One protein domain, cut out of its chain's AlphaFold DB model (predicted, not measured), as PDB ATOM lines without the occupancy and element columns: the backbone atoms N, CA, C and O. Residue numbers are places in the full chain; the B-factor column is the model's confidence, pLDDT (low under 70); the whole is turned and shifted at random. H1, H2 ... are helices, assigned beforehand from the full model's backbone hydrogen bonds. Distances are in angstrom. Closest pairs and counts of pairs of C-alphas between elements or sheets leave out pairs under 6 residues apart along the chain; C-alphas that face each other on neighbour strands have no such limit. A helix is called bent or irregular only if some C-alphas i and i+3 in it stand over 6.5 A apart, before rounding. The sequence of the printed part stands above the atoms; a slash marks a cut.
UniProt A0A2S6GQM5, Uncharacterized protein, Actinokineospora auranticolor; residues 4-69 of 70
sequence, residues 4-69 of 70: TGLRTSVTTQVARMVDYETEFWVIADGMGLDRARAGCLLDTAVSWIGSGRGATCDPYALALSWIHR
ATOM      1  N   THR A   4      -4.819  -5.666   5.363       79.75
ATOM      2  CA  THR A   4      -6.151  -5.473   5.945       79.75
ATOM      3  C   THR A   4      -6.314  -4.068   6.521       79.75
ATOM      4  O   THR A   4      -7.301  -3.413   6.194       79.75
ATOM      5  N   GLY A   5      -5.333  -3.559   7.276       83.62
ATOM      6  CA  GLY A   5      -5.338  -2.176   7.751       83.62
ATOM      7  C   GLY A   5      -5.328  -1.154   6.609       83.62
ATOM      8  O   GLY A   5      -6.049  -0.162   6.667       83.62
ATOM      9  N   LEU A   6      -4.583  -1.420   5.527       83.38
ATOM     10  CA  LEU A   6      -4.598  -0.568   4.329       83.38
ATOM     11  C   LEU A   6      -5.952  -0.554   3.633       83.38
ATOM     12  O   LEU A   6      -6.454   0.522   3.316       83.38
ATOM     13  N   ARG A   7      -6.560  -1.725   3.436       83.00
ATOM     14  CA  ARG A   7      -7.881  -1.822   2.810       83.00
ATOM     15  C   ARG A   7      -8.922  -1.027   3.591       83.00
ATOM     16  O   ARG A   7      -9.615  -0.219   2.991       83.00
ATOM     17  N   THR A   8      -8.988  -1.203   4.909       87.88
ATOM     18  CA  THR A   8      -9.952  -0.491   5.760       87.88
ATOM     19  C   THR A   8      -9.758   1.021   5.682       87.88
ATOM     20  O   THR A   8     -10.724   1.739   5.439       87.88
ATOM     21  N   SER A   9      -8.520   1.509   5.797       84.38
ATOM     22  CA  SER A   9      -8.227   2.945   5.697       84.38
ATOM     23  C   SER A   9      -8.603   3.528   4.335       84.38
ATOM     24  O   SER A   9      -9.200   4.601   4.274       84.38
ATOM     25  N   VAL A  10      -8.305   2.816   3.243       80.06
ATOM     26  CA  VAL A  10      -8.687   3.244   1.889       80.06
ATOM     27  C   VAL A  10     -10.206   3.257   1.736       80.06
ATOM     28  O   VAL A  10     -10.751   4.248   1.266       80.06
ATOM     29  N   THR A  11     -10.913   2.212   2.172       81.50
ATOM     30  CA  THR A  11     -12.381   2.151   2.088       81.50
ATOM     31  C   THR A  11     -13.044   3.262   2.901       81.50
ATOM     32  O   THR A  11     -13.967   3.902   2.407       81.50
ATOM     33  N   THR A  12     -12.559   3.542   4.114       83.06
ATOM     34  CA  THR A  12     -13.048   4.669   4.920       83.06
ATOM     35  C   THR A  12     -12.801   6.003   4.225       83.06
ATOM     36  O   THR A  12     -13.683   6.858   4.222       83.06
ATOM     37  N   GLN A  13     -11.631   6.185   3.614       80.94
ATOM     38  CA  GLN A  13     -11.318   7.421   2.906       80.94
ATOM     39  C   GLN A  13     -12.191   7.603   1.659       80.94
ATOM     40  O   GLN A  13     -12.710   8.691   1.445       80.94
ATOM     41  N   VAL A  14     -12.414   6.541   0.879       78.06
ATOM     42  CA  VAL A  14     -13.310   6.560  -0.289       78.06
ATOM     43  C   VAL A  14     -14.751   6.849   0.126       78.06
ATOM     44  O   VAL A  14     -15.415   7.648  -0.522       78.06
ATOM     45  N   ALA A  15     -15.231   6.261   1.226       81.25
ATOM     46  CA  ALA A  15     -16.570   6.550   1.734       81.25
ATOM     47  C   ALA A  15     -16.739   8.037   2.091       81.25
ATOM     48  O   ALA A  15     -17.755   8.632   1.749       81.25
ATOM     49  N   ARG A  16     -15.714   8.655   2.696       81.38
ATOM     50  CA  ARG A  16     -15.704  10.094   3.020       81.38
ATOM     51  C   ARG A  16     -15.634  11.004   1.791       81.38
ATOM     52  O   ARG A  16     -16.025  12.160   1.886       81.38
ATOM     53  N   MET A  17     -15.156  10.520   0.640       79.69
ATOM     54  CA  MET A  17     -15.110  11.338  -0.582       79.69
ATOM     55  C   MET A  17     -16.501  11.758  -1.062       79.69
ATOM     56  O   MET A  17     -16.629  12.844  -1.614       79.69
ATOM     57  N   VAL A  18     -17.536  10.950  -0.811       82.81
ATOM     58  CA  VAL A  18     -18.928  11.297  -1.154       82.81
ATOM     59  C   VAL A  18     -19.414  12.508  -0.355       82.81
ATOM     60  O   VAL A  18     -20.108  13.376  -0.891       82.81
ATOM     61  N   ASP A  19     -19.014  12.598   0.915       87.06
ATOM     62  CA  ASP A  19     -19.357  13.732   1.773       87.06
ATOM     63  C   ASP A  19     -18.671  15.012   1.265       87.06
ATOM     64  O   ASP A  19     -19.321  16.048   1.130       87.06
ATOM     65  N   TYR A  20     -17.390  14.921   0.881       86.00
ATOM     66  CA  TYR A  20     -16.644  16.049   0.307       86.00
ATOM     67  C   TYR A  20     -17.189  16.506  -1.047       86.00
ATOM     68  O   TYR A  20     -17.240  17.706  -1.315       86.00
ATOM     69  N   GLU A  21     -17.628  15.573  -1.892       89.00
ATOM     70  CA  GLU A  21     -18.281  15.911  -3.155       89.00
ATOM     71  C   GLU A  21     -19.577  16.688  -2.916       89.00
ATOM     72  O   GLU A  21     -19.819  17.721  -3.541       89.00
ATOM     73  N   THR A  22     -20.395  16.217  -1.976       92.56
ATOM     74  CA  THR A  22     -21.654  16.877  -1.622       92.56
ATOM     75  C   THR A  22     -21.401  18.291  -1.100       92.56
ATOM     76  O   THR A  22     -22.041  19.243  -1.549       92.56
ATOM     77  N   GLU A  23     -20.439  18.446  -0.189       91.31
ATOM     78  CA  GLU A  23     -20.067  19.742   0.379       91.31
ATOM     79  C   GLU A  23     -19.535  20.710  -0.689       91.31
ATOM     80  O   GLU A  23     -19.945  21.872  -0.727       91.31
ATOM     81  N   PHE A  24     -18.693  20.227  -1.611       92.81
ATOM     82  CA  PHE A  24     -18.190  21.019  -2.734       92.81
ATOM     83  C   PHE A  24     -19.327  21.631  -3.559       92.81
ATOM     84  O   PHE A  24     -19.306  22.833  -3.839       92.81
ATOM     85  N   TRP A  25     -20.333  20.831  -3.921       94.12
ATOM     86  CA  TRP A  25     -21.457  21.308  -4.724       94.12
ATOM     87  C   TRP A  25     -22.357  22.278  -3.963       94.12
ATOM     88  O   TRP A  25     -22.760  23.289  -4.534       94.12
ATOM     89  N   VAL A  26     -22.607  22.036  -2.673       94.50
ATOM     90  CA  VAL A  26     -23.343  22.981  -1.813       94.50
ATOM     91  C   VAL A  26     -22.645  24.341  -1.776       94.50
ATOM     92  O   VAL A  26     -23.293  25.379  -1.909       94.50
ATOM     93  N   ILE A  27     -21.320  24.345  -1.631       92.12
ATOM     94  CA  ILE A  27     -20.523  25.571  -1.601       92.12
ATOM     95  C   ILE A  27     -20.526  26.267  -2.974       92.12
ATOM     96  O   ILE A  27     -20.741  27.477  -3.043       92.12
ATOM     97  N   ALA A  28     -20.320  25.523  -4.066       90.94
ATOM     98  CA  ALA A  28     -20.323  26.072  -5.422       90.94
ATOM     99  C   ALA A  28     -21.679  26.700  -5.786       90.94
ATOM    100  O   ALA A  28     -21.720  27.834  -6.270       90.94
ATOM    101  N   ASP A  29     -22.780  26.005  -5.483       92.81
ATOM    102  CA  ASP A  29     -24.139  26.507  -5.691       92.81
ATOM    103  C   ASP A  29     -24.411  27.737  -4.801       92.81
ATOM    104  O   ASP A  29     -24.972  28.729  -5.267       92.81
ATOM    105  N   GLY A  30     -23.958  27.719  -3.540       91.75
ATOM    106  CA  GLY A  30     -24.083  28.845  -2.607       91.75
ATOM    107  C   GLY A  30     -23.324  30.104  -3.041       91.75
ATOM    108  O   GLY A  30     -23.753  31.215  -2.737       91.75
ATOM    109  N   MET A  31     -22.233  29.947  -3.795       89.06
ATOM    110  CA  MET A  31     -21.498  31.058  -4.411       89.06
ATOM    111  C   MET A  31     -22.072  31.497  -5.768       89.06
ATOM    112  O   MET A  31     -21.545  32.426  -6.382       89.06
ATOM    113  N   GLY A  32     -23.131  30.845  -6.260       90.25
ATOM    114  CA  GLY A  32     -23.698  31.111  -7.583       90.25
ATOM    115  C   GLY A  32     -22.752  30.742  -8.728       90.25
ATOM    116  O   GLY A  32     -22.838  31.322  -9.814       90.25
ATOM    117  N   LEU A  33     -21.819  29.816  -8.492       90.06
ATOM    118  CA  LEU A  33     -20.874  29.378  -9.507       90.06
ATOM    119  C   LEU A  33     -21.595  28.485 -10.520       90.06
ATOM    120  O   LEU A  33     -22.317  27.559 -10.155       90.06
ATOM    121  N   ASP A  34     -21.367  28.733 -11.808       92.56
ATOM    122  CA  ASP A  34     -21.838  27.826 -12.851       92.56
ATOM    123  C   ASP A  34     -21.262  26.416 -12.633       92.56
ATOM    124  O   ASP A  34     -20.050  26.248 -12.455       92.56
ATOM    125  N   ARG A  35     -22.122  25.391 -12.666       91.25
ATOM    126  CA  ARG A  35     -21.708  24.009 -12.392       91.25
ATOM    127  C   ARG A  35     -20.717  23.471 -13.416       91.25
ATOM    128  O   ARG A  35     -19.849  22.690 -13.034       91.25
ATOM    129  N   ALA A  36     -20.796  23.888 -14.682       93.19
ATOM    130  CA  ALA A  36     -19.814  23.469 -15.679       93.19
ATOM    131  C   ALA A  36     -18.442  24.089 -15.379       93.19
ATOM    132  O   ALA A  36     -17.425  23.397 -15.412       93.19
ATOM    133  N   ARG A  37     -18.405  25.367 -14.987       92.12
ATOM    134  CA  ARG A  37     -17.179  26.027 -14.522       92.12
ATOM    135  C   ARG A  37     -16.613  25.372 -13.258       92.12
ATOM    136  O   ARG A  37     -15.407  25.143 -13.198       92.12
ATOM    137  N   ALA A  38     -17.458  25.062 -12.277       93.31
ATOM    138  CA  ALA A  38     -17.065  24.358 -11.057       93.31
ATOM    139  C   ALA A  38     -16.472  22.971 -11.369       93.31
ATOM    140  O   ALA A  38     -15.407  22.626 -10.859       93.31
ATOM    141  N   GLY A  39     -17.116  22.221 -12.270       94.31
ATOM    142  CA  GLY A  39     -16.639  20.927 -12.756       94.31
ATOM    143  C   GLY A  39     -15.276  21.027 -13.443       94.31
ATOM    144  O   GLY A  39     -14.359  20.301 -13.081       94.31
ATOM    145  N   CYS A  40     -15.084  22.002 -14.337       94.81
ATOM    146  CA  CYS A  40     -13.788  22.236 -14.987       94.81
ATOM    147  C   CYS A  40     -12.657  22.526 -13.983       94.81
ATOM    148  O   CYS A  40     -11.513  22.104 -14.186       94.81
ATOM    149  N   LEU A  41     -12.951  23.258 -12.901       93.75
ATOM    150  CA  LEU A  41     -11.980  23.501 -11.831       93.75
ATOM    151  C   LEU A  41     -11.650  22.205 -11.088       93.75
ATOM    152  O   LEU A  41     -10.478  21.937 -10.835       93.75
ATOM    153  N   LEU A  42     -12.651  21.377 -10.792       94.00
ATOM    154  CA  LEU A  42     -12.436  20.080 -10.156       94.00
ATOM    155  C   LEU A  42     -11.598  19.140 -11.039       94.00
ATOM    156  O   LEU A  42     -10.617  18.573 -10.562       94.00
ATOM    157  N   ASP A  43     -11.900  19.050 -12.334       95.00
ATOM    158  CA  ASP A  43     -11.130  18.248 -13.294       95.00
ATOM    159  C   ASP A  43      -9.667  18.701 -13.363       95.00
ATOM    160  O   ASP A  43      -8.731  17.892 -13.373       95.00
ATOM    161  N   THR A  44      -9.450  20.018 -13.347       94.75
ATOM    162  CA  THR A  44      -8.105  20.598 -13.321       94.75
ATOM    163  C   THR A  44      -7.377  20.247 -12.022       94.75
ATOM    164  O   THR A  44      -6.194  19.899 -12.059       94.75
ATOM    165  N   ALA A  45      -8.068  20.279 -10.879       93.06
ATOM    166  CA  ALA A  45      -7.509  19.890  -9.587       93.06
ATOM    167  C   ALA A  45      -7.097  18.411  -9.569       93.06
ATOM    168  O   ALA A  45      -5.965  18.098  -9.192       93.06
ATOM    169  N   VAL A  46      -7.956  17.511 -10.059       91.88
ATOM    170  CA  VAL A  46      -7.647  16.078 -10.208       91.88
ATOM    171  C   VAL A  46      -6.421  15.872 -11.105       91.88
ATOM    172  O   VAL A  46      -5.494  15.148 -10.731       91.88
ATOM    173  N   SER A  47      -6.363  16.553 -12.252       93.69
ATOM    174  CA  SER A  47      -5.230  16.475 -13.183       93.69
ATOM    175  C   SER A  47      -3.914  16.953 -12.553       93.69
ATOM    176  O   SER A  47      -2.871  16.306 -12.700       93.69
ATOM    177  N   TRP A  48      -3.947  18.062 -11.808       93.06
ATOM    178  CA  TRP A  48      -2.771  18.605 -11.125       93.06
ATOM    179  C   TRP A  48      -2.260  17.674 -10.032       93.06
ATOM    180  O   TRP A  48      -1.049  17.471  -9.931       93.06
ATOM    181  N   ILE A  49      -3.161  17.083  -9.247       90.56
ATOM    182  CA  ILE A  49      -2.809  16.102  -8.217       90.56
ATOM    183  C   ILE A  49      -2.190  14.861  -8.862       90.56
ATOM    184  O   ILE A  49      -1.102  14.450  -8.461       90.56
ATOM    185  N   GLY A  50      -2.811  14.328  -9.919       88.88
ATOM    186  CA  GLY A  50      -2.274  13.193 -10.675       88.88
ATOM    187  C   GLY A  50      -0.900  13.467 -11.297       88.88
ATOM    188  O   GLY A  50      -0.090  12.554 -11.436       88.88
ATOM    189  N   SER A  51      -0.601  14.731 -11.611       91.25
ATOM    190  CA  SER A  51       0.690  15.171 -12.159       91.25
ATOM    191  C   SER A  51       1.724  15.569 -11.092       91.25
ATOM    192  O   SER A  51       2.797  16.059 -11.447       91.25
ATOM    193  N   GLY A  52       1.411  15.437  -9.796       88.81
ATOM    194  CA  GLY A  52       2.298  15.838  -8.693       88.81
ATOM    195  C   GLY A  52       2.467  17.353  -8.518       88.81
ATOM    196  O   GLY A  52       3.417  17.800  -7.881       88.81
ATOM    197  N   ARG A  53       1.568  18.158  -9.097       83.56
ATOM    198  CA  ARG A  53       1.573  19.633  -9.022       83.56
ATOM    199  C   ARG A  53       0.637  20.192  -7.948       83.56
ATOM    200  O   ARG A  53       0.650  21.393  -7.693       83.56
ATOM    201  N   GLY A  54      -0.195  19.347  -7.343       77.75
ATOM    202  CA  GLY A  54      -1.091  19.735  -6.257       77.75
ATOM    203  C   GLY A  54      -0.339  19.933  -4.941       77.75
ATOM    204  O   GLY A  54       0.437  19.077  -4.532       77.75
ATOM    205  N   ALA A  55      -0.611  21.040  -4.243       77.19
ATOM    206  CA  ALA A  55      -0.132  21.260  -2.871       77.19
ATOM    207  C   ALA A  55      -0.876  20.392  -1.829       77.19
ATOM    208  O   ALA A  55      -0.499  20.354  -0.661       77.19
ATOM    209  N   THR A  56      -1.945  19.716  -2.255       82.25
ATOM    210  CA  THR A  56      -2.773  18.795  -1.473       82.25
ATOM    211  C   THR A  56      -3.156  17.598  -2.341       82.25
ATOM    212  O   THR A  56      -3.120  17.699  -3.566       82.25
ATOM    213  N   CYS A  57      -3.538  16.480  -1.718       84.06
ATOM    214  CA  CYS A  57      -4.118  15.309  -2.388       84.06
ATOM    215  C   CYS A  57      -5.656  15.343  -2.441       84.06
ATOM    216  O   CYS A  57      -6.266  14.373  -2.882       84.06
ATOM    217  N   ASP A  58      -6.275  16.435  -1.986       88.25
ATOM    218  CA  ASP A  58      -7.724  16.632  -2.004       88.25
ATOM    219  C   ASP A  58      -8.139  17.545  -3.178       88.25
ATOM    220  O   ASP A  58      -7.861  18.752  -3.143       88.25
ATOM    221  N   PRO A  59      -8.782  16.998  -4.230       89.50
ATOM    222  CA  PRO A  59      -9.186  17.779  -5.395       89.50
ATOM    223  C   PRO A  59     -10.296  18.791  -5.082       89.50
ATOM    224  O   PRO A  59     -10.296  19.871  -5.673       89.50
ATOM    225  N   TYR A  60     -11.194  18.500  -4.134       91.44
ATOM    226  CA  TYR A  60     -12.282  19.404  -3.755       91.44
ATOM    227  C   TYR A  60     -11.733  20.616  -3.006       91.44
ATOM    228  O   TYR A  60     -12.029  21.758  -3.365       91.44
ATOM    229  N   ALA A  61     -10.851  20.386  -2.029       89.50
ATOM    230  CA  ALA A  61     -10.189  21.464  -1.302       89.50
ATOM    231  C   ALA A  61      -9.330  22.339  -2.233       89.50
ATOM    232  O   ALA A  61      -9.326  23.569  -2.117       89.50
ATOM    233  N   LEU A  62      -8.622  21.722  -3.188       90.88
ATOM    234  CA  LEU A  62      -7.813  22.451  -4.164       90.88
ATOM    235  C   LEU A  62      -8.682  23.319  -5.085       90.88
ATOM    236  O   LEU A  62      -8.395  24.510  -5.231       90.88
ATOM    237  N   ALA A  63      -9.762  22.766  -5.642       92.06
ATOM    238  CA  ALA A  63     -10.691  23.511  -6.490       92.06
ATOM    239  C   ALA A  63     -11.363  24.671  -5.731       92.06
ATOM    240  O   ALA A  63     -11.392  25.799  -6.228       92.06
ATOM    241  N   LEU A  64     -11.815  24.443  -4.490       90.62
ATOM    242  CA  LEU A  64     -12.375  25.498  -3.634       90.62
ATOM    243  C   LEU A  64     -11.367  26.612  -3.356       90.62
ATOM    244  O   LEU A  64     -11.743  27.784  -3.346       90.62
ATOM    245  N   SER A  65     -10.085  26.283  -3.178       91.31
ATOM    246  CA  SER A  65      -9.045  27.293  -2.957       91.31
ATOM    247  C   SER A  65      -8.871  28.249  -4.144       91.31
ATOM    248  O   SER A  65      -8.440  29.384  -3.953       91.31
ATOM    249  N   TRP A  66      -9.207  27.810  -5.361       92.00
ATOM    250  CA  TRP A  66      -9.186  28.650  -6.558       92.00
ATOM    251  C   TRP A  66     -10.434  29.512  -6.668       92.00
ATOM    252  O   TRP A  66     -10.325  30.680  -7.027       92.00
ATOM    253  N   ILE A  67     -11.593  28.961  -6.297       87.38
ATOM    254  CA  ILE A  67     -12.862  29.697  -6.264       87.38
ATOM    255  C   ILE A  67     -12.772  30.874  -5.284       87.38
ATOM    256  O   ILE A  67     -13.148  31.979  -5.639       87.38
ATOM    257  N   HIS A  68     -12.190  30.677  -4.097       80.25
ATOM    258  CA  HIS A  68     -12.041  31.741  -3.092       80.25
ATOM    259  C   HIS A  68     -10.983  32.807  -3.436       80.25
ATOM    260  O   HIS A  68     -10.878  33.811  -2.732       80.25
ATOM    261  N   ARG A  69     -10.143  32.577  -4.453       77.62
ATOM    262  CA  ARG A  69      -9.091  33.518  -4.880       77.62
ATOM    263  C   ARG A  69      -9.492  34.377  -6.082       77.62
ATOM    264  O   ARG A  69      -8.736  35.289  -6.411       77.62
TER     265      ARG A  69
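What this domain is: This is residues 4 to 69 of the 70 residues of an uncharacterized protein of Actinokineospora auranticolor (UniProt A0A2S6GQM5). One long helix, H1, begins as a free arm, residues 4 to 16, and after its last residue the chain folds back into a crossed pair of shorter helices, H2 and H3. H2 and H3 pack on each other, H3 also packs on residues 20 to 24 of H1, and the arm makes much of the length. The printed part has 66 residues with three named helices, H1, H2 and H3 along the chain, and no named strand; its class is all helix. It is only just compact, close to loose, with a radius of gyration of the C-alphas of 13.0 A, and spans 42 by 25 by 17 A.

How they stand to each other: H1, residues 4 to 30, only just touches H2, residues 35 to 50, with 3 pairs of C-alphas within 8 A, and only at the corner by their tight link; the closest C-alphas are those of Ala 28 and Ala 38, 6.7 A apart. They run opposite ways at a shallow tilt of 32 degrees, only just short of steep. H3, residues 59 to 67, touches H2 with 14 such pairs, closest at the C-alphas of Ala 45 and Pro 59, 5.0 A apart. These two run opposite ways at a steep tilt of 56 degrees. H1 touches H3 with residues 20 to 24 alone; the C-alphas of Phe 24 and Tyr 60 are closest, 6.2 A apart. H1 and H3 run the same way at a shallow tilt of 25 degrees. Every O i to N i+4 pair is within hydrogen-bond range in H2 and H3, and 21 of 23 are in H1.

Where its parts are: H1 runs 39.7 A from C-alpha 4 at (-6.151, -5.473, 5.945) to C-alpha 30. It is neither bent nor irregular, but only just: C-alphas 15 and 18 are 6.0 A apart. H2 is 22.3 A long, from C-alpha 35 at (-21.708, 24.009, -12.392). H3 is 12.5 A long and ends at C-alpha 67, (-12.862, 29.697, -6.264).

The domain as a whole: The C-alphas of Thr 4 and Gly 32 are farthest apart, at 42.8 A. The printed part has no cut, and the link from H2 to H3 is short. No printed residue is under 70 in pLDDT.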